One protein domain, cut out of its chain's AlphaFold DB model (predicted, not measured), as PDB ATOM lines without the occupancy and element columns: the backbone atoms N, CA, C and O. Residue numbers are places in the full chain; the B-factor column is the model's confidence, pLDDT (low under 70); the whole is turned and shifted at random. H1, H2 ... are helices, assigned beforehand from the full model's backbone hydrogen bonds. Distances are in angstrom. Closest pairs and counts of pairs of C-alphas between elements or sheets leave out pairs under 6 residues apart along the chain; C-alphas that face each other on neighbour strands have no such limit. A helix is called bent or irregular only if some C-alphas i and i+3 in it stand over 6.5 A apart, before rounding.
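This is residues 242 to 397 of the 397 residues of the protein "Hypothetical protein" of Bursaphelenchus okinawaensis (UniProt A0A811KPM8). Two long helices, H6 and the arm H7a, lie side by side and run opposite ways as the core; H4 crosses over both of them, and H2 packs on H4 and on the last residues of H6. H5 folds back along the first half of H6, the arm H7b turns away to cross H5, and residues 242 to 249 of H1 stick out from the body. The printed part has 156 residues with seven named helices, H1 to H7 in order along the chain, and no named strand; its class is all helix. It is compact, with a radius of gyration of the C-alphas of 17.1 A and spans of 52 by 40 by 34 A.

H7, residues 365 to 395, is the longest helix by residues; by its hydrogen bonds it was assigned as one helix, but it is bent, with C-alphas 384 and 387 7.6 A apart. Its arms are H7a, residues 365 to 384, 29.1 A long, and H7b, residues 387 to 395, 13.1 A long, ending with C-alpha 395 at (142.464, 343.108, 265.123). H6 covers residues 329 to 357 over 41.8 A, from C-alpha 329 at (152.188, 335.672, 279.056). H4 covers residues 291 to 311 over 30.5 A. H2 is residues 271 to 280, H3 residues 284 to 287 and H5 residues 314 to 322. H1, residues 242 to 255, begins at (168.035, 350.172, 299.117) and is 20.0 A long.

H6 is the hub. H6 and H7a form a helical hairpin at a shallow tilt of 26 degrees; their closest C-alphas, of Gly 338 and Gly 381, are 3.9 A apart. H4 touches H7a with residues 298 to 303 alone, closest at the C-alphas of Arg 302 and Ala 375, 6.1 A. H4 touches H6 at a steep tilt of 67 degrees, only just short of about perpendicular, closest at the C-alphas of Cys 306 and Cys 346, 5.2 A. H2 touches H4, closest at the C-alphas of Ala 271 and Gly 304, 5.0 A. H5 and H6 form a helical hairpin at a shallow tilt of 2 degrees, closest at the C-alphas of Trp 315 and Leu 339, 6.1 A. H7b is about perpendicular to H5, at 79 degrees, and touches it, closest at the C-alphas of Leu 321 and Val 392, 6.8 A. H3 touches no helix, and H1 is close to but not clearly touching H7a, with the C-alphas of Val 254 and Ile 370 7.6 A apart. Every O i to N i+4 pair is within hydrogen-bond range in H1, H2, H4, H5, H6, H7a and H7b; H3 is too short for such a pair.

The C-alphas farthest apart, of Asn 285 and Asn 326, are 53.3 A apart. The printed part has no cut, and the link from H1 to H2, 15 residues, is long. Residues 242 to 252 and residue 264 have pLDDT under 70.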
ATOM      1  N   VAL A 242     167.361 348.984 299.672       51.53
ATOM      2  CA  VAL A 242     168.035 350.172 299.117       51.53
ATOM      3  C   VAL A 242     167.234 350.773 297.954       51.53
ATOM      4  O   VAL A 242     167.228 351.991 297.779       51.53
ATOM      5  N   GLN A 243     166.517 349.949 297.181       45.03
ATOM      6  CA  GLN A 243     165.675 350.413 296.071       45.03
ATOM      7  C   GLN A 243     164.401 351.096 296.569       45.03
ATOM      8  O   GLN A 243     164.051 352.163 296.066       45.03
ATOM      9  N   LEU A 244     163.764 350.552 297.610       42.44
ATOM     10  CA  LEU A 244     162.589 351.170 298.224       42.44
ATOM     11  C   LEU A 244     162.923 352.536 298.847       42.44
ATOM     12  O   LEU A 244     162.202 353.506 298.625       42.44
ATOM     13  N   VAL A 245     164.061 352.638 299.541       39.00
ATOM     14  CA  VAL A 245     164.550 353.908 300.105       39.00
ATOM     15  C   VAL A 245     164.903 354.908 298.996       39.00
ATOM     16  O   VAL A 245     164.619 356.099 299.119       39.00
ATOM     17  N   ARG A 246     165.461 354.455 297.865       46.38
ATOM     18  CA  ARG A 246     165.762 355.327 296.715       46.38
ATOM     19  C   ARG A 246     164.498 355.824 296.000       46.38
ATOM     20  O   ARG A 246     164.457 356.977 295.575       46.38
ATOM     21  N   ALA A 247     163.467 354.991 295.880       48.94
ATOM     22  CA  ALA A 247     162.181 355.377 295.300       48.94
ATOM     23  C   ALA A 247     161.422 356.362 296.207       48.94
ATOM     24  O   ALA A 247     160.923 357.376 295.722       48.94
ATOM     25  N   GLN A 248     161.415 356.121 297.524       54.53
ATOM     26  CA  GLN A 248     160.835 357.036 298.514       54.53
ATOM     27  C   GLN A 248     161.553 358.388 298.522       54.53
ATOM     28  O   GLN A 248     160.908 359.411 298.332       54.53
ATOM     29  N   THR A 249     162.887 358.396 298.582       59.66
ATOM     30  CA  THR A 249     163.671 359.645 298.528       59.66
ATOM     31  C   THR A 249     163.540 360.389 297.199       59.66
ATOM     32  O   THR A 249     163.694 361.609 297.158       59.66
ATOM     33  N   THR A 250     163.262 359.689 296.093       61.53
ATOM     34  CA  THR A 250     162.988 360.336 294.801       61.53
ATOM     35  C   THR A 250     161.608 360.984 294.807       61.53
ATOM     36  O   THR A 250     161.490 362.125 294.373       61.53
ATOM     37  N   ARG A 251     160.592 360.313 295.360       64.06
ATOM     38  CA  ARG A 251     159.243 360.870 295.504       64.06
ATOM     39  C   ARG A 251     159.215 362.070 296.454       64.06
ATOM     40  O   ARG A 251     158.750 363.129 296.054       64.06
ATOM     41  N   GLU A 252     159.831 361.956 297.631       66.12
ATOM     42  CA  GLU A 252     159.992 363.074 298.575       66.12
ATOM     43  C   GLU A 252     160.720 364.254 297.918       66.12
ATOM     44  O   GLU A 252     160.388 365.415 298.142       66.12
ATOM     45  N   ARG A 253     161.694 363.978 297.039       71.19
ATOM     46  CA  ARG A 253     162.388 365.025 296.282       71.19
ATOM     47  C   ARG A 253     161.501 365.684 295.230       71.19
ATOM     48  O   ARG A 253     161.722 366.855 294.947       71.19
ATOM     49  N   VAL A 254     160.556 364.967 294.627       79.44
ATOM     50  CA  VAL A 254     159.615 365.511 293.633       79.44
ATOM     51  C   VAL A 254     158.549 366.375 294.308       79.44
ATOM     52  O   VAL A 254     158.271 367.466 293.811       79.44
ATOM     53  N   GLU A 255     158.053 365.960 295.475       82.06
ATOM     54  CA  GLU A 255     157.083 366.711 296.293       82.06
ATOM     55  C   GLU A 255     157.639 368.072 296.769       82.06
ATOM     56  O   GLU A 255     156.890 369.025 296.978       82.06
ATOM     57  N   LEU A 256     158.970 368.224 296.852       87.06
ATOM     58  CA  LEU A 256     159.618 369.525 297.100       87.06
ATOM     59  C   LEU A 256     159.453 370.526 295.943       87.06
ATOM     60  O   LEU A 256     159.633 371.729 296.143       87.06
ATOM     61  N   TRP A 257     159.175 370.047 294.728       88.06
ATOM     62  CA  TRP A 257     159.133 370.864 293.512       88.06
ATOM     63  C   TRP A 257     157.741 370.995 292.912       88.06
ATOM     64  O   TRP A 257     157.448 372.027 292.303       88.06
ATOM     65  N   PHE A 258     156.910 369.967 293.049       91.81
ATOM     66  CA  PHE A 258     155.594 369.889 292.435       91.81
ATOM     67  C   PHE A 258     154.555 369.477 293.468       91.81
ATOM     68  O   PHE A 258     154.818 368.667 294.350       91.81
ATOM     69  N   ARG A 259     153.364 370.055 293.340       87.88
ATOM     70  CA  ARG A 259     152.201 369.717 294.151       87.88
ATOM     71  C   ARG A 259     151.472 368.530 293.538       87.88
ATOM     72  O   ARG A 259     151.216 368.536 292.331       87.88
ATOM     73  N   ASP A 260     151.088 367.583 294.383       82.94
ATOM     74  CA  ASP A 260     150.276 366.425 293.997       82.94
ATOM     75  C   ASP A 260     148.815 366.813 293.708       82.94
ATOM     76  O   ASP A 260     148.169 366.217 292.851       82.94
ATOM     77  N   ASP A 261     148.295 367.841 294.383       79.81
ATOM     78  CA  ASP A 261     146.909 368.316 294.289       79.81
ATOM     79  C   ASP A 261     146.717 369.428 293.244       79.81
ATOM     80  O   ASP A 261     145.798 370.247 293.331       79.81
ATOM     81  N   TYR A 262     147.598 369.496 292.243       81.31
ATOM     82  CA  TYR A 262     147.529 370.548 291.241       81.31
ATOM     83  C   TYR A 262     146.272 370.407 290.363       81.31
ATOM     84  O   TYR A 262     146.094 369.377 289.717       81.31
ATOM     85  N   PRO A 263     145.401 371.427 290.295       75.62
ATOM     86  CA  PRO A 263     144.117 371.290 289.621       75.62
ATOM     87  C   PRO A 263     144.262 371.277 288.091       75.62
ATOM     88  O   PRO A 263     144.868 372.163 287.481       75.62
ATOM     89  N   ASP A 264     143.624 370.286 287.468       66.94
ATOM     90  CA  ASP A 264     143.704 369.999 286.028       66.94
ATOM     91  C   ASP A 264     143.184 371.125 285.120       66.94
ATOM     92  O   ASP A 264     143.528 371.186 283.940       66.94
ATOM     93  N   ASN A 265     142.351 372.023 285.648       71.94
ATOM     94  CA  ASN A 265     141.696 373.089 284.888       71.94
ATOM     95  C   ASN A 265     142.551 374.355 284.710       71.94
ATOM     96  O   ASN A 265     142.148 375.253 283.973       71.94
ATOM     97  N   ILE A 266     143.708 374.453 285.377       75.88
ATOM     98  CA  ILE A 266     144.581 375.632 285.268       75.88
ATOM     99  C   ILE A 266     145.407 375.596 283.976       75.88
ATOM    100  O   ILE A 266     145.794 376.649 283.465       75.88
ATOM    101  N   CYS A 267     145.665 374.411 283.413       78.44
ATOM    102  CA  CYS A 267     146.457 374.306 282.194       78.44
ATOM    103  C   CYS A 267     145.655 374.338 280.912       78.44
ATOM    104  O   CYS A 267     144.687 373.602 280.737       78.44
ATOM    105  N   LYS A 268     146.196 375.063 279.932       77.50
ATOM    106  CA  LYS A 268     145.896 374.793 278.531       77.50
ATOM    107  C   LYS A 268     146.523 373.450 278.157       77.50
ATOM    108  O   LYS A 268     147.735 373.288 278.250       77.50
ATOM    109  N   ARG A 269     145.702 372.483 277.743       82.75
ATOM    110  CA  ARG A 269     146.149 371.168 277.252       82.75
ATOM    111  C   ARG A 269     146.560 371.229 275.775       82.75
ATOM    112  O   ARG A 269     146.091 370.436 274.970       82.75
ATOM    113  N   ASP A 270     147.408 372.191 275.415       90.69
ATOM    114  CA  ASP A 270     148.022 372.244 274.085       90.69
ATOM    115  C   ASP A 270     149.512 371.910 274.195       90.69
ATOM    116  O   ASP A 270     150.273 372.608 274.860       90.69
ATOM    117  N   ALA A 271     149.932 370.816 273.560       91.31
ATOM    118  CA  ALA A 271     151.290 370.298 273.701       91.31
ATOM    119  C   ALA A 271     152.369 371.284 273.226       91.31
ATOM    120  O   ALA A 271     153.444 371.344 273.826       91.31
ATOM    121  N   ARG A 272     152.093 372.055 272.163       91.25
ATOM    122  CA  ARG A 272     153.050 373.021 271.610       91.25
ATOM    123  C   ARG A 272     153.167 374.238 272.515       91.25
ATOM    124  O   ARG A 272     154.280 374.605 272.876       91.25
ATOM    125  N   ASP A 273     152.040 374.802 272.940       92.00
ATOM    126  CA  ASP A 273     151.991 375.944 273.861       92.00
ATOM    127  C   ASP A 273     152.682 375.622 275.196       92.00
ATOM    128  O   ASP A 273     153.449 376.432 275.722       92.00
ATOM    129  N   LEU A 274     152.465 374.415 275.731       92.94
ATOM    130  CA  LEU A 274     153.125 373.945 276.950       92.94
ATOM    131  C   LEU A 274     154.647 373.836 276.774       92.94
ATOM    132  O   LEU A 274     155.399 374.316 277.624       92.94
ATOM    133  N   ALA A 275     155.112 373.230 275.681       92.69
ATOM    134  CA  ALA A 275     156.539 373.053 275.423       92.69
ATOM    135  C   ALA A 275     157.256 374.382 275.122       92.69
ATOM    136  O   ALA A 275     158.374 374.605 275.594       92.69
ATOM    137  N   GLU A 276     156.612 375.297 274.395       91.69
ATOM    138  CA  GLU A 276     157.149 376.635 274.142       91.69
ATOM    139  C   GLU A 276     157.273 377.443 275.436       91.69
ATOM    140  O   GLU A 276     158.330 378.023 275.699       91.69
ATOM    141  N   GLN A 277     156.246 377.439 276.290       92.44
ATOM    142  CA  GLN A 277     156.314 378.109 277.591       92.44
ATOM    143  C   GLN A 277     157.349 377.465 278.519       92.44
ATOM    144  O   GLN A 277     158.056 378.171 279.242       92.44
ATOM    145  N   PHE A 278     157.498 376.138 278.467       92.31
ATOM    146  CA  PHE A 278     158.557 375.433 279.185       92.31
ATOM    147  C   PHE A 278     159.934 375.931 278.745       92.31
ATOM    148  O   PHE A 278     160.747 376.292 279.593       92.31
ATOM    149  N   LYS A 279     160.179 376.044 277.434       91.12
ATOM    150  CA  LYS A 279     161.428 376.586 276.883       91.12
ATOM    151  C   LYS A 279     161.674 378.032 277.326       91.12
ATOM    152  O   LYS A 279     162.793 378.373 277.711       91.12
ATOM    153  N   GLN A 280     160.638 378.873 277.313       91.06
ATOM    154  CA  GLN A 280     160.730 380.292 277.683       91.06
ATOM    155  C   GLN A 280     161.131 380.525 279.149       91.06
ATOM    156  O   GLN A 280     161.653 381.589 279.474       91.06
ATOM    157  N   LYS A 281     160.932 379.546 280.042       91.12
ATOM    158  CA  LYS A 281     161.329 379.652 281.457       91.12
ATOM    159  C   LYS A 281     162.838 379.592 281.691       91.12
ATOM    160  O   LYS A 281     163.296 380.017 282.750       91.12
ATOM    161  N   PHE A 282     163.610 379.066 280.749       88.88
ATOM    162  CA  PHE A 282     165.049 378.892 280.913       88.88
ATOM    163  C   PHE A 282     165.804 380.144 280.447       88.88
ATOM    164  O   PHE A 282     165.506 380.681 279.377       88.88
ATOM    165  N   PRO A 283     166.831 380.589 281.186       87.31
ATOM    166  CA  PRO A 283     167.639 381.731 280.785       87.31
ATOM    167  C   PRO A 283     168.464 381.436 279.516       87.31
ATOM    168  O   PRO A 283     168.946 380.324 279.299       87.31
ATOM    169  N   ALA A 284     168.651 382.459 278.673       83.81
ATOM    170  CA  ALA A 284     169.245 382.343 277.334       83.81
ATOM    171  C   ALA A 284     170.667 381.741 277.306       83.81
ATOM    172  O   ALA A 284     171.095 381.186 276.297       83.81
ATOM    173  N   ASN A 285     171.408 381.821 278.413       82.94
ATOM    174  CA  ASN A 285     172.755 381.264 278.534       82.94
ATOM    175  C   ASN A 285     172.790 379.727 278.531       82.94
ATOM    176  O   ASN A 285     173.825 379.171 278.177       82.94
ATOM    177  N   LEU A 286     171.692 379.052 278.887       79.19
ATOM    178  CA  LEU A 286     171.608 377.585 278.885       79.19
ATOM    179  C   LEU A 286     171.384 376.990 277.482       79.19
ATOM    180  O   LEU A 286     171.502 375.780 277.312       79.19
ATOM    181  N   TRP A 287     171.091 377.823 276.480       73.50
ATOM    182  CA  TRP A 287     170.586 377.390 275.170       73.50
ATOM    183  C   TRP A 287     171.521 377.682 273.991       73.50
ATOM    184  O   TRP A 287     171.079 377.834 272.862       73.50
ATOM    185  N   LYS A 288     172.829 377.815 274.213       72.31
ATOM    186  CA  LYS A 288     173.746 378.287 273.158       72.31
ATOM    187  C   LYS A 288     174.076 377.257 272.060       72.31
ATOM    188  O   LYS A 288     174.777 377.609 271.118       72.31
ATOM    189  N   ASN A 289     173.597 376.010 272.159       73.06
ATOM    190  CA  ASN A 289     174.178 374.879 271.421       73.06
ATOM    191  C   ASN A 289     173.185 374.101 270.527       73.06
ATOM    192  O   ASN A 289     173.509 372.988 270.119       73.06
ATOM    193  N   GLY A 290     171.966 374.587 270.272       70.88
ATOM    194  CA  GLY A 290     170.943 373.859 269.498       70.88
ATOM    195  C   GLY A 290     170.307 372.666 270.236       70.88
ATOM    196  O   GLY A 290     169.268 372.149 269.822       70.88
ATOM    197  N   LYS A 291     170.886 372.243 271.372       76.19
ATOM    198  CA  LYS A 291     170.358 371.188 272.261       76.19
ATOM    199  C   LYS A 291     168.962 371.540 272.806       76.19
ATOM    200  O   LYS A 291     168.209 370.647 273.185       76.19
ATOM    201  N   GLU A 292     168.602 372.824 272.816       76.12
ATOM    202  CA  GLU A 292     167.292 373.338 273.216       76.12
ATOM    203  C   GLU A 292     166.152 372.868 272.328       76.12
ATOM    204  O   GLU A 292     165.052 372.603 272.820       76.12
ATOM    205  N   GLN A 293     166.407 372.760 271.026       79.12
ATOM    206  CA  GLN A 293     165.377 372.392 270.070       79.12
ATOM    207  C   GLN A 293     165.030 370.918 270.238       79.12
ATOM    208  O   GLN A 293     163.865 370.594 270.422       79.12
ATOM    209  N   VAL A 294     166.044 370.057 270.365       84.75
ATOM    210  CA  VAL A 294     165.866 368.624 270.646       84.75
ATOM    211  C   VAL A 294     165.059 368.397 271.926       84.75
ATOM    212  O   VAL A 294     164.181 367.538 271.964       84.75
ATOM    213  N   LEU A 295     165.331 369.174 272.978       84.69
ATOM    214  CA  LEU A 295     164.595 369.062 274.236       84.69
ATOM    215  C   LEU A 295     163.128 369.474 274.086       84.69
ATOM    216  O   LEU A 295     162.235 368.801 274.598       84.69
ATOM    217  N   THR A 296     162.899 370.587 273.392       84.88
ATOM    218  CA  THR A 296     161.557 371.123 273.153       84.88
ATOM    219  C   THR A 296     160.755 370.174 272.269       84.88
ATOM    220  O   THR A 296     159.597 369.907 272.569       84.88
ATOM    221  N   ASP A 297     161.374 369.604 271.238       89.44
ATOM    222  CA  ASP A 297     160.751 368.645 270.326       89.44
ATOM    223  C   ASP A 297     160.393 367.343 271.051       89.44
ATOM    224  O   ASP A 297     159.272 366.849 270.908       89.44
ATOM    225  N   LEU A 298     161.298 366.829 271.896       92.12
ATOM    226  CA  LEU A 298     161.033 365.668 272.749       92.12
ATOM    227  C   LEU A 298     159.833 365.932 273.658       92.12
ATOM    228  O   LEU A 298     158.895 365.137 273.686       92.12
ATOM    229  N   LEU A 299     159.837 367.056 274.377       94.56
ATOM    230  CA  LEU A 299     158.754 367.382 275.299       94.56
ATOM    231  C   LEU A 299     157.429 367.608 274.555       94.56
ATOM    232  O   LEU A 299     156.401 367.102 274.994       94.56
ATOM    233  N   THR A 300     157.453 368.292 273.409       95.00
ATOM    234  CA  THR A 300     156.269 368.528 272.565       95.00
ATOM    235  C   THR A 300     155.657 367.213 272.093       95.00
ATOM    236  O   THR A 300     154.452 367.010 272.234       95.00
ATOM    237  N   ALA A 301     156.477 366.304 271.554       95.62
ATOM    238  CA  ALA A 301     156.012 365.003 271.082       95.62
ATOM    239  C   ALA A 301     155.406 364.182 272.228       95.62
ATOM    240  O   ALA A 301     154.307 363.643 272.095       95.62
ATOM    241  N   ARG A 302     156.087 364.136 273.380       96.00
ATOM    242  CA  ARG A 302     155.622 363.381 274.552       96.00
ATOM    243  C   ARG A 302     154.334 363.961 275.135       96.00
ATOM    244  O   ARG A 302     153.408 363.202 275.389       96.00
ATOM    245  N   LEU A 303     154.231 365.284 275.285       95.81
ATOM    246  CA  LEU A 303     153.001 365.948 275.731       95.81
ATOM    247  C   LEU A 303     151.832 365.667 274.783       95.81
ATOM    248  O   LEU A 303     150.739 365.355 275.250       95.81
ATOM    249  N   GLY A 304     152.063 365.735 273.468       95.81
ATOM    250  CA  GLY A 304     151.045 365.443 272.458       95.81
ATOM    251  C   GLY A 304     150.518 364.013 272.562       95.81
ATOM    252  O   GLY A 304     149.306 363.810 272.642       95.81
ATOM    253  N   ASP A 305     151.423 363.036 272.644       95.56
ATOM    254  CA  ASP A 305     151.063 361.626 272.804       95.56
ATOM    255  C   ASP A 305     150.310 361.387 274.123       95.56
ATOM    256  O   ASP A 305     149.288 360.699 274.136       95.56
ATOM    257  N   CYS A 306     150.770 361.981 275.230       95.44
ATOM    258  CA  CYS A 306     150.135 361.836 276.538       95.44
ATOM    259  C   CYS A 306     148.718 362.422 276.572       95.44
ATOM    260  O   CYS A 306     147.806 361.750 277.048       95.44
ATOM    261  N   ILE A 307     148.514 363.629 276.030       94.12
ATOM    262  CA  ILE A 307     147.188 364.264 275.944       94.12
ATOM    263  C   ILE A 307     146.256 363.398 275.096       94.12
ATOM    264  O   ILE A 307     145.170 363.035 275.543       94.12
ATOM    265  N   GLN A 308     146.705 362.977 273.911       95.12
ATOM    266  CA  GLN A 308     145.898 362.141 273.024       95.12
ATOM    267  C   GLN A 308     145.523 360.800 273.674       95.12
ATOM    268  O   GLN A 308     144.385 360.335 273.552       95.12
ATOM    269  N   LYS A 309     146.470 360.151 274.361       95.06
ATOM    270  CA  LYS A 309     146.231 358.878 275.052       95.06
ATOM    271  C   LYS A 309     145.307 359.036 276.256       95.06
ATOM    272  O   LYS A 309     144.460 358.168 276.463       95.06
ATOM    273  N   GLN A 310     145.418 360.139 276.995       92.88
ATOM    274  CA  GLN A 310     144.533 360.456 278.113       92.88
ATOM    275  C   GLN A 310     143.103 360.721 277.642       92.88
ATOM    276  O   GLN A 310     142.178 360.088 278.144       92.88
ATOM    277  N   ASP A 311     142.920 361.571 276.632       92.38
ATOM    278  CA  ASP A 311     141.592 361.937 276.123       92.38
ATOM    279  C   ASP A 311     140.880 360.757 275.445       92.38
ATOM    280  O   ASP A 311     139.652 360.661 275.449       92.38
ATOM    281  N   SER A 312     141.644 359.823 274.873       93.50
ATOM    282  CA  SER A 312     141.100 358.618 274.243       93.50
ATOM    283  C   SER A 312     140.953 357.424 275.190       93.50
ATOM    284  O   SER A 312     140.524 356.366 274.719       93.50
ATOM    285  N   ASP A 313     141.278 357.562 276.480       93.81
ATOM    286  CA  ASP A 313     141.326 356.461 277.457       93.81
ATOM    287  C   ASP A 313     142.108 355.241 276.919       93.81
ATOM    288  O   ASP A 313     141.677 354.084 276.955       93.81
ATOM    289  N   HIS A 314     143.262 355.527 276.306       94.12
ATOM    290  CA  HIS A 314     144.041 354.557 275.545       94.12
ATOM    291  C   HIS A 314     144.508 353.381 276.406       94.12
ATOM    292  O   HIS A 314     144.351 352.229 276.002       94.12
ATOM    293  N   TRP A 315     145.063 353.653 277.590       94.62
ATOM    294  CA  TRP A 315     145.646 352.620 278.452       94.62
ATOM    295  C   TRP A 315     144.604 351.596 278.908       94.62
ATOM    296  O   TRP A 315     144.853 350.393 278.811       94.62
ATOM    297  N   THR A 316     143.409 352.047 279.300       94.56
ATOM    298  CA  THR A 316     142.292 351.174 279.683       94.56
ATOM    299  C   THR A 316     141.834 350.313 278.509       94.56
ATOM    300  O   THR A 316     141.671 349.099 278.653       94.56
ATOM    301  N   LYS A 317     141.686 350.916 277.321       93.62
ATOM    302  CA  LYS A 317     141.292 350.203 276.096       93.62
ATOM    303  C   LYS A 317     142.305 349.140 275.698       93.62
ATOM    304  O   LYS A 317     141.909 348.013 275.415       93.62
ATOM    305  N   VAL A 318     143.597 349.471 275.690       93.12
ATOM    306  CA  VAL A 318     144.645 348.496 275.372       93.12
ATOM    307  C   VAL A 318     144.637 347.390 276.419       93.12
ATOM    308  O   VAL A 318     144.521 346.231 276.038       93.12
ATOM    309  N   ASN A 319     144.642 347.714 277.714       92.81
ATOM    310  CA  ASN A 319     144.625 346.717 278.788       92.81
ATOM    311  C   ASN A 319     143.429 345.746 278.682       92.81
ATOM    312  O   ASN A 319     143.575 344.535 278.858       92.81
ATOM    313  N   GLY A 320     142.256 346.256 278.298       91.81
ATOM    314  CA  GLY A 320     141.057 345.458 278.036       91.81
ATOM    315  C   GLY A 320     141.084 344.624 276.746       91.81
ATOM    316  O   GLY A 320     140.171 343.833 276.522       91.81
ATOM    317  N   LEU A 321     142.093 344.776 275.886       91.31
ATOM    318  CA  LEU A 321     142.235 344.023 274.636       91.31
ATOM    319  C   LEU A 321     143.443 343.082 274.628       91.31
ATOM    320  O   LEU A 321     143.423 342.121 273.865       91.31
ATOM    321  N   ILE A 322     144.452 343.296 275.484       90.44
ATOM    322  CA  ILE A 322     145.655 342.442 275.523       90.44
ATOM    323  C   ILE A 322     145.284 340.971 275.725       90.44
ATOM    324  O   ILE A 322     145.745 340.126 274.967       90.44
ATOM    325  N   HIS A 323     144.388 340.676 276.669       86.69
ATOM    326  CA  HIS A 323     143.983 339.303 276.992       86.69
ATOM    327  C   HIS A 323     143.219 338.593 275.861       86.69
ATOM    328  O   HIS A 323     143.042 337.379 275.901       86.69
ATOM    329  N   LYS A 324     142.714 339.340 274.869       88.19
ATOM    330  CA  LYS A 324     142.032 338.774 273.696       88.19
ATOM    331  C   LYS A 324     143.015 338.373 272.602       88.19
ATOM    332  O   LYS A 324     142.647 337.646 271.685       88.19
ATOM    333  N   LEU A 325     144.249 338.858 272.684       86.94
ATOM    334  CA  LEU A 325     145.309 338.485 271.769       86.94
ATOM    335  C   LEU A 325     145.945 337.179 272.241       86.94
ATOM    336  O   LEU A 325     146.233 337.005 273.420       86.94
ATOM    337  N   ASN A 326     146.247 336.286 271.303       86.56
ATOM    338  CA  ASN A 326     147.027 335.082 271.584       86.56
ATOM    339  C   ASN A 326     148.527 335.432 271.702       86.56
ATOM    340  O   ASN A 326     149.335 335.102 270.830       86.56
ATOM    341  N   VAL A 327     148.883 336.216 272.724       89.38
ATOM    342  CA  VAL A 327     150.255 336.640 273.041       89.38
ATOM    343  C   VAL A 327     150.828 335.807 274.188       89.38
ATOM    344  O   VAL A 327     150.075 335.359 275.049       89.38
ATOM    345  N   PRO A 328     152.151 335.566 274.217       93.88
ATOM    346  CA  PRO A 328     152.763 334.870 275.340       93.88
ATOM    347  C   PRO A 328     152.630 335.709 276.617       93.88
ATOM    348  O   PRO A 328     152.773 336.933 276.573       93.88
ATOM    349  N   LEU A 329     152.416 335.036 277.752       92.50
ATOM    350  CA  LEU A 329     152.188 335.672 279.056       92.50
ATOM    351  C   LEU A 329     153.280 336.694 279.417       92.50
ATOM    352  O   LEU A 329     152.974 337.770 279.914       92.50
ATOM    353  N   SER A 330     154.542 336.398 279.093       93.81
ATOM    354  CA  SER A 330     155.666 337.305 279.348       93.81
ATOM    355  C   SER A 330     155.560 338.632 278.585       93.81
ATOM    356  O   SER A 330     155.867 339.679 279.146       93.81
ATOM    357  N   GLU A 331     155.110 338.614 277.321       93.69
ATOM    358  CA  GLU A 331     154.905 339.849 276.541       93.69
ATOM    359  C   GLU A 331     153.704 340.639 277.082       93.69
ATOM    360  O   GLU A 331     153.723 341.870 277.095       93.69
ATOM    361  N   GLU A 332     152.655 339.945 277.530       94.19
ATOM    362  CA  GLU A 332     151.489 340.576 278.152       94.19
ATOM    363  C   GLU A 332     151.856 341.286 279.462       94.19
ATOM    364  O   GLU A 332     151.491 342.448 279.643       94.19
ATOM    365  N   GLU A 333     152.600 340.628 280.352       94.38
ATOM    366  CA  GLU A 333     153.051 341.217 281.617       94.38
ATOM    367  C   GLU A 333     153.970 342.425 281.390       94.38
ATOM    368  O   GLU A 333     153.783 343.470 282.021       94.38
ATOM    369  N   GLU A 334     154.910 342.325 280.445       95.75
ATOM    370  CA  GLU A 334     155.805 343.426 280.080       95.75
ATOM    371  C   GLU A 334     155.031 344.625 279.515       95.75
ATOM    372  O   GLU A 334     155.254 345.764 279.937       95.75
ATOM    373  N   CYS A 335     154.062 344.386 278.625       96.31
ATOM    374  CA  CYS A 335     153.199 345.452 278.126       96.31
ATOM    375  C   CYS A 335     152.345 346.064 279.241       96.31
ATOM    376  O   CYS A 335     152.244 347.286 279.301       96.31
ATOM    377  N   ARG A 336     151.740 345.267 280.134       96.00
ATOM    378  CA  ARG A 336     150.932 345.802 281.246       96.00
ATOM    379  C   ARG A 336     151.767 346.692 282.162       96.00
ATOM    380  O   ARG A 336     151.333 347.791 282.496       96.00
ATOM    381  N   SER A 337     152.977 346.251 282.512       96.25
ATOM    382  CA  SER A 337     153.942 347.061 283.262       96.25
ATOM    383  C   SER A 337     154.270 348.363 282.520       96.25
ATOM    384  O   SER A 337     154.203 349.444 283.108       96.25
ATOM    385  N   GLY A 338     154.530 348.279 281.211       96.62
ATOM    386  CA  GLY A 338     154.788 349.435 280.352       96.62
ATOM    387  C   GLY A 338     153.624 350.424 280.261       96.62
ATOM    388  O   GLY A 338     153.847 351.625 280.372       96.62
ATOM    389  N   LEU A 339     152.383 349.943 280.128       96.50
ATOM    390  CA  LEU A 339     151.182 350.785 280.081       96.50
ATOM    391  C   LEU A 339     150.976 351.547 281.385       96.50
ATOM    392  O   LEU A 339     150.671 352.734 281.347       96.50
ATOM    393  N   ILE A 340     151.150 350.876 282.525       96.12
ATOM    394  CA  ILE A 340     151.023 351.510 283.840       96.12
ATOM    395  C   ILE A 340     152.122 352.563 284.018       96.12
ATOM    396  O   ILE A 340     151.836 353.689 284.425       96.12
ATOM    397  N   GLN A 341     153.369 352.223 283.677       96.94
ATOM    398  CA  GLN A 341     154.498 353.153 283.721       96.94
ATOM    399  C   GLN A 341     154.248 354.378 282.830       96.94
ATOM    400  O   GLN A 341     154.403 355.509 283.284       96.94
ATOM    401  N   GLU A 342     153.817 354.165 281.585       97.00
ATOM    402  CA  GLU A 342     153.498 355.247 280.655       97.00
ATOM    403  C   GLU A 342     152.371 356.132 281.191       97.00
ATOM    404  O   GLU A 342     152.491 357.353 281.156       97.00
ATOM    405  N   GLN A 343     151.292 355.538 281.705       96.69
ATOM    406  CA  GLN A 343     150.145 356.280 282.223       96.69
ATOM    407  C   GLN A 343     150.542 357.209 283.376       96.69
ATOM    408  O   GLN A 343     150.170 358.385 283.380       96.69
ATOM    409  N   ILE A 344     151.316 356.697 284.337       94.69
ATOM    410  CA  ILE A 344     151.786 357.475 285.490       94.69
ATOM    411  C   ILE A 344     152.691 358.610 285.019       94.69
ATOM    412  O   ILE A 344     152.451 359.771 285.351       94.69
ATOM    413  N   SER A 345     153.695 358.299 284.198       96.00
ATOM    414  CA  SER A 345     154.625 359.320 283.724       96.00
ATOM    415  C   SER A 345     153.959 360.343 282.813       96.00
ATOM    416  O   SER A 345     154.282 361.520 282.906       96.00
ATOM    417  N   CYS A 346     152.964 359.971 282.007       95.62
ATOM    418  CA  CYS A 346     152.177 360.937 281.242       95.62
ATOM    419  C   CYS A 346     151.408 361.907 282.143       95.62
ATOM    420  O   CYS A 346     151.428 363.114 281.895       95.62
ATOM    421  N   SER A 347     150.778 361.405 283.211       92.81
ATOM    422  CA  SER A 347     150.114 362.252 284.207       92.81
ATOM    423  C   SER A 347     151.103 363.229 284.854       92.81
ATOM    424  O   SER A 347     150.825 364.425 284.962       92.81
ATOM    425  N   ASN A 348     152.288 362.735 285.218       93.75
ATOM    426  CA  ASN A 348     153.356 363.533 285.812       93.75
ATOM    427  C   ASN A 348     153.883 364.600 284.849       93.75
ATOM    428  O   ASN A 348     153.939 365.769 285.210       93.75
ATOM    429  N   VAL A 349     154.227 364.235 283.610       94.31
ATOM    430  CA  VAL A 349     154.720 365.178 282.594       94.31
ATOM    431  C   VAL A 349     153.724 366.314 282.397       94.31
ATOM    432  O   VAL A 349     154.131 367.476 282.378       94.31
ATOM    433  N   LEU A 350     152.429 366.003 282.295       93.19
ATOM    434  CA  LEU A 350     151.388 367.011 282.116       93.19
ATOM    435  C   LEU A 350     151.262 367.926 283.337       93.19
ATOM    436  O   LEU A 350     151.336 369.147 283.190       93.19
ATOM    437  N   SER A 351     151.137 367.353 284.536       92.44
ATOM    438  CA  SER A 351     150.999 368.125 285.776       92.44
ATOM    439  C   SER A 351     152.241 368.974 286.064       92.44
ATOM    440  O   SER A 351     152.142 370.180 286.297       92.44
ATOM    441  N   TYR A 352     153.431 368.383 285.987       94.50
ATOM    442  CA  TYR A 352     154.689 369.054 286.309       94.50
ATOM    443  C   TYR A 352     155.017 370.147 285.299       94.50
ATOM    444  O   TYR A 352     155.376 371.256 285.697       94.50
ATOM    445  N   THR A 353     154.836 369.881 284.000       94.38
ATOM    446  CA  THR A 353     155.015 370.919 282.974       94.38
ATOM    447  C   THR A 353     154.044 372.058 283.221       94.38
ATOM    448  O   THR A 353     154.458 373.217 283.229       94.38
ATOM    449  N   CYS A 354     152.780 371.741 283.516       93.44
ATOM    450  CA  CYS A 354     151.787 372.758 283.798       93.44
ATOM    451  C   CYS A 354     152.174 373.666 284.966       93.44
ATOM    452  O   CYS A 354     152.039 374.885 284.875       93.44
ATOM    453  N   GLN A 355     152.653 373.071 286.056       93.75
ATOM    454  CA  GLN A 355     153.104 373.779 287.249       93.75
ATOM    455  C   GLN A 355     154.315 374.661 286.962       93.75
ATOM    456  O   GLN A 355     154.351 375.828 287.353       93.75
ATOM    457  N   PHE A 356     155.284 374.114 286.236       93.81
ATOM    458  CA  PHE A 356     156.548 374.767 285.940       93.81
ATOM    459  C   PHE A 356     156.388 376.029 285.087       93.81
ATOM    460  O   PHE A 356     157.089 377.022 285.301       93.81
ATOM    461  N   ILE A 357     155.457 376.017 284.128       93.19
ATOM    462  CA  ILE A 357     155.236 377.162 283.236       93.19
ATOM    463  C   ILE A 357     154.458 378.303 283.892       93.19
ATOM    464  O   ILE A 357     154.481 379.425 283.383       93.19
ATOM    465  N   GLN A 358     153.809 378.066 285.038       91.19
ATOM    466  CA  GLN A 358     153.017 379.098 285.702       91.19
ATOM    467  C   GLN A 358     153.862 380.333 286.009       91.19
ATOM    468  O   GLN A 358     155.000 380.234 286.472       91.19
ATOM    469  N   LYS A 359     153.298 381.527 285.799       88.69
ATOM    470  CA  LYS A 359     153.956 382.809 286.110       88.69
ATOM    471  C   LYS A 359     154.600 382.857 287.510       88.69
ATOM    472  O   LYS A 359     155.769 383.229 287.563       88.69
ATOM    473  N   PRO A 360     153.924 382.452 288.608       88.94
ATOM    474  CA  PRO A 360     154.522 382.467 289.947       88.94
ATOM    475  C   PRO A 360     155.629 381.424 290.167       88.94
ATOM    476  O   PRO A 360     156.359 381.526 291.150       88.94
ATOM    477  N   TYR A 361     155.774 380.421 289.294       90.31
ATOM    478  CA  TYR A 361     156.785 379.383 289.465       90.31
ATOM    479  C   TYR A 361     158.177 379.915 289.096       90.31
ATOM    480  O   TYR A 361     158.426 380.319 287.952       90.31
ATOM    481  N   ILE A 362     159.090 379.909 290.072       89.19
ATOM    482  CA  ILE A 362     160.478 380.353 289.901       89.19
ATOM    483  C   ILE A 362     161.269 379.250 289.197       89.19
ATOM    484  O   ILE A 362     161.321 378.113 289.668       89.19
ATOM    485  N   PHE A 363     161.920 379.599 288.088       90.12
ATOM    486  CA  PHE A 363     162.737 378.657 287.332       90.12
ATOM    487  C   PHE A 363     163.860 378.060 288.188       90.12
ATOM    488  O   PHE A 363     164.633 378.780 288.824       90.12
ATOM    489  N   ARG A 364     163.986 376.730 288.129       91.12
ATOM    490  CA  ARG A 364     165.112 375.962 288.665       91.12
ATOM    491  C   ARG A 364     165.402 374.775 287.753       91.12
ATOM    492  O   ARG A 364     164.491 374.168 287.195       91.12
ATOM    493  N   LEU A 365     166.679 374.408 287.655       89.31
ATOM    494  CA  LEU A 365     167.117 373.333 286.762       89.31
ATOM    495  C   LEU A 365     166.649 371.940 287.218       89.31
ATOM    496  O   LEU A 365     166.422 371.066 286.388       89.31
ATOM    497  N   VAL A 366     166.490 371.723 288.528       91.00
ATOM    498  CA  VAL A 366     166.078 370.421 289.079       91.00
ATOM    499  C   VAL A 366     164.643 370.039 288.661       91.00
ATOM    500  O   VAL A 366     164.504 368.976 288.059       91.00
ATOM    501  N   PRO A 367     163.604 370.881 288.855       92.25
ATOM    502  CA  PRO A 367     162.257 370.634 288.319       92.25
ATOM    503  C   PRO A 367     162.231 370.361 286.812       92.25
ATOM    504  O   PRO A 367     161.580 369.425 286.357       92.25
ATOM    505  N   ALA A 368     162.993 371.138 286.038       91.69
ATOM    506  CA  ALA A 368     163.122 370.932 284.601       91.69
ATOM    507  C   ALA A 368     163.668 369.535 284.264       91.69
ATOM    508  O   ALA A 368     163.124 368.852 283.403       91.69
ATOM    509  N   ARG A 369     164.715 369.077 284.963       91.38
ATOM    510  CA  ARG A 369     165.259 367.722 284.777       91.38
ATOM    511  C   ARG A 369     164.250 366.641 285.143       91.38
ATOM    512  O   ARG A 369     164.180 365.653 284.426       91.38
ATOM    513  N   ILE A 370     163.467 366.835 286.205       93.25
ATOM    514  CA  ILE A 370     162.409 365.897 286.613       93.25
ATOM    515  C   ILE A 370     161.365 365.749 285.498       93.25
ATOM    516  O   ILE A 370     161.052 364.630 285.114       93.25
ATOM    517  N   ILE A 371     160.894 366.855 284.914       94.50
ATOM    518  CA  ILE A 371     159.923 366.824 283.805       94.50
ATOM    519  C   ILE A 371     160.461 366.026 282.613       94.50
ATOM    520  O   ILE A 371     159.774 365.169 282.062       94.50
ATOM    521  N   ILE A 372     161.713 366.277 282.231       93.50
ATOM    522  CA  ILE A 372     162.352 365.585 281.105       93.50
ATOM    523  C   ILE A 372     162.606 364.109 281.420       93.50
ATOM    524  O   ILE A 372     162.489 363.263 280.533       93.50
ATOM    525  N   GLN A 373     162.933 363.786 282.670       94.44
ATOM    526  CA  GLN A 373     163.077 362.411 283.134       94.44
ATOM    527  C   GLN A 373     161.750 361.657 282.990       94.44
ATOM    528  O   GLN A 373     161.732 360.585 282.391       94.44
ATOM    529  N   GLU A 374     160.638 362.228 283.459       95.62
ATOM    530  CA  GLU A 374     159.311 361.618 283.321       95.62
ATOM    531  C   GLU A 374     158.912 361.446 281.850       95.62
ATOM    532  O   GLU A 374     158.367 360.411 281.475       95.62
ATOM    533  N   ALA A 375     159.255 362.405 280.983       96.31
ATOM    534  CA  ALA A 375     158.997 362.294 279.549       96.31
ATOM    535  C   ALA A 375     159.705 361.082 278.918       96.31
ATOM    536  O   ALA A 375     159.123 360.405 278.071       96.31
ATOM    537  N   ARG A 376     160.927 360.767 279.365       95.56
ATOM    538  CA  ARG A 376     161.661 359.565 278.935       95.56
ATOM    539  C   ARG A 376     161.083 358.287 279.536       95.56
ATOM    540  O   ARG A 376     160.917 357.309 278.821       95.56
ATOM    541  N   ILE A 377     160.708 358.303 280.816       95.69
ATOM    542  CA  ILE A 377     160.073 357.146 281.471       95.69
ATOM    543  C   ILE A 377     158.752 356.789 280.771       95.69
ATOM    544  O   ILE A 377     158.448 355.604 280.612       95.69
ATOM    545  N   ALA A 378     157.994 357.789 280.310       96.94
ATOM    546  CA  ALA A 378     156.795 357.578 279.506       96.94
ATOM    547  C   ALA A 378     157.114 356.918 278.152       96.94
ATOM    548  O   ALA A 378     156.431 355.978 277.752       96.94
ATOM    549  N   GLU A 379     158.171 357.370 277.469       96.25
ATOM    550  CA  GLU A 379     158.641 356.769 276.213       96.25
ATOM    551  C   GLU A 379     159.062 355.305 276.394       96.25
ATOM    552  O   GLU A 379     158.609 354.439 275.643       96.25
ATOM    553  N   ASP A 380     159.840 355.009 277.435       96.56
ATOM    554  CA  ASP A 380     160.261 353.646 277.768       96.56
ATOM    555  C   ASP A 380     159.052 352.743 278.074       96.56
ATOM    556  O   ASP A 380     158.998 351.587 277.647       96.56
ATOM    557  N   GLY A 381     158.050 353.269 278.789       96.19
ATOM    558  CA  GLY A 381     156.792 352.570 279.056       96.19
ATOM    559  C   GLY A 381     156.013 352.253 277.774       96.19
ATOM    560  O   GLY A 381     155.539 351.128 277.587       96.19
ATOM    561  N   ALA A 382     155.948 353.215 276.850       96.12
ATOM    562  CA  ALA A 382     155.305 353.044 275.552       96.12
ATOM    563  C   ALA A 382     156.007 351.981 274.690       96.12
ATOM    564  O   ALA A 382     155.340 351.196 274.007       96.12
ATOM    565  N   GLU A 383     157.344 351.938 274.715       96.56
ATOM    566  CA  GLU A 383     158.128 351.003 273.905       96.56
ATOM    567  C   GLU A 383     157.897 349.551 274.335       96.56
ATOM    568  O   GLU A 383     157.678 348.692 273.476       96.56
ATOM    569  N   LYS A 384     157.811 349.293 275.649       95.56
ATOM    570  CA  LYS A 384     157.501 347.964 276.210       95.56
ATOM    571  C   LYS A 384     156.203 347.374 275.651       95.56
ATOM    572  O   LYS A 384     156.149 346.195 275.312       95.56
ATOM    573  N   CYS A 385     155.155 348.185 275.490       95.50
ATOM    574  CA  CYS A 385     153.875 347.703 274.956       95.50
ATOM    575  C   CYS A 385     153.725 347.863 273.423       95.50
ATOM    576  O   CYS A 385     152.758 347.381 272.820       95.50
ATOM    577  N   ARG A 386     154.687 348.483 272.728       94.81
ATOM    578  CA  ARG A 386     154.559 348.857 271.307       94.81
ATOM    579  C   ARG A 386     154.200 347.687 270.389       94.81
ATOM    580  O   ARG A 386     153.366 347.836 269.489       94.81
ATOM    581  N   LYS A 387     154.813 346.517 270.590       93.62
ATOM    582  CA  LYS A 387     154.550 345.313 269.778       93.62
ATOM    583  C   LYS A 387     153.097 344.849 269.910       93.62
ATOM    584  O   LYS A 387     152.473 344.514 268.902       93.62
ATOM    585  N   ILE A 388     152.557 344.863 271.126       93.19
ATOM    586  CA  ILE A 388     151.186 344.432 271.412       93.19
ATOM    587  C   ILE A 388     150.178 345.460 270.909       93.19
ATOM    588  O   ILE A 388     149.237 345.078 270.222       93.19
ATOM    589  N   VAL A 389     150.416 346.758 271.117       92.81
ATOM    590  CA  VAL A 389     149.553 347.823 270.568       92.81
ATOM    591  C   VAL A 389     149.420 347.706 269.045       92.81
ATOM    592  O   VAL A 389     148.327 347.860 268.499       92.81
ATOM    593  N   ARG A 390     150.506 347.359 268.338       93.19
ATOM    594  CA  ARG A 390     150.462 347.097 266.887       93.19
ATOM    595  C   ARG A 390     149.589 345.894 266.522       93.19
ATOM    596  O   ARG A 390     148.955 345.933 265.473       93.19
ATOM    597  N   LYS A 391     149.555 344.841 267.348       91.69
ATOM    598  CA  LYS A 391     148.657 343.687 267.160       91.69
ATOM    599  C   LYS A 391     147.202 344.076 267.438       91.69
ATOM    600  O   LYS A 391     146.364 343.848 266.579       91.69
ATOM    601  N   VAL A 392     146.929 344.761 268.553       89.69
ATOM    602  CA  VAL A 392     145.585 345.272 268.897       89.69
ATOM    603  C   VAL A 392     145.010 346.112 267.755       89.69
ATOM    604  O   VAL A 392     143.864 345.924 267.365       89.69
ATOM    605  N   LYS A 393     145.814 347.013 267.177       89.69
ATOM    606  CA  LYS A 393     145.377 347.862 266.062       89.69
ATOM    607  C   LYS A 393     144.986 347.062 264.813       89.69
ATOM    608  O   LYS A 393     144.108 347.513 264.092       89.69
ATOM    609  N   LYS A 394     145.629 345.919 264.556       89.31
ATOM    610  CA  LYS A 394     145.311 345.057 263.407       89.31
ATOM    611  C   LYS A 394     144.025 344.260 263.602       89.31
ATOM    612  O   LYS A 394     143.337 344.049 262.626       89.31
ATOM    613  N   GLU A 395     143.707 343.846 264.826       83.69
ATOM    614  CA  GLU A 395     142.464 343.108 265.123       83.69
ATOM    615  C   GLU A 395     141.217 344.010 265.139       83.69
ATOM    616  O   GLU A 395     140.095 343.528 265.042       83.69
ATOM    617  N   LEU A 396     141.405 345.322 265.319       80.56
ATOM    618  CA  LEU A 396     140.324 346.317 265.307       80.56
ATOM    619  C   LEU A 396     140.032 346.892 263.911       80.56
ATOM    620  O   LEU A 396     139.062 347.637 263.771       80.56
ATOM    621  N   GLN A 397     140.893 346.621 262.926       74.75
ATOM    622  CA  GLN A 397     140.723 347.005 261.521       74.75
ATOM    623  C   GLN A 397     140.131 345.837 260.747       74.75
ATOM    624  O   GLN A 397     139.269 346.113 259.882       74.75
TER     625      GLN A 397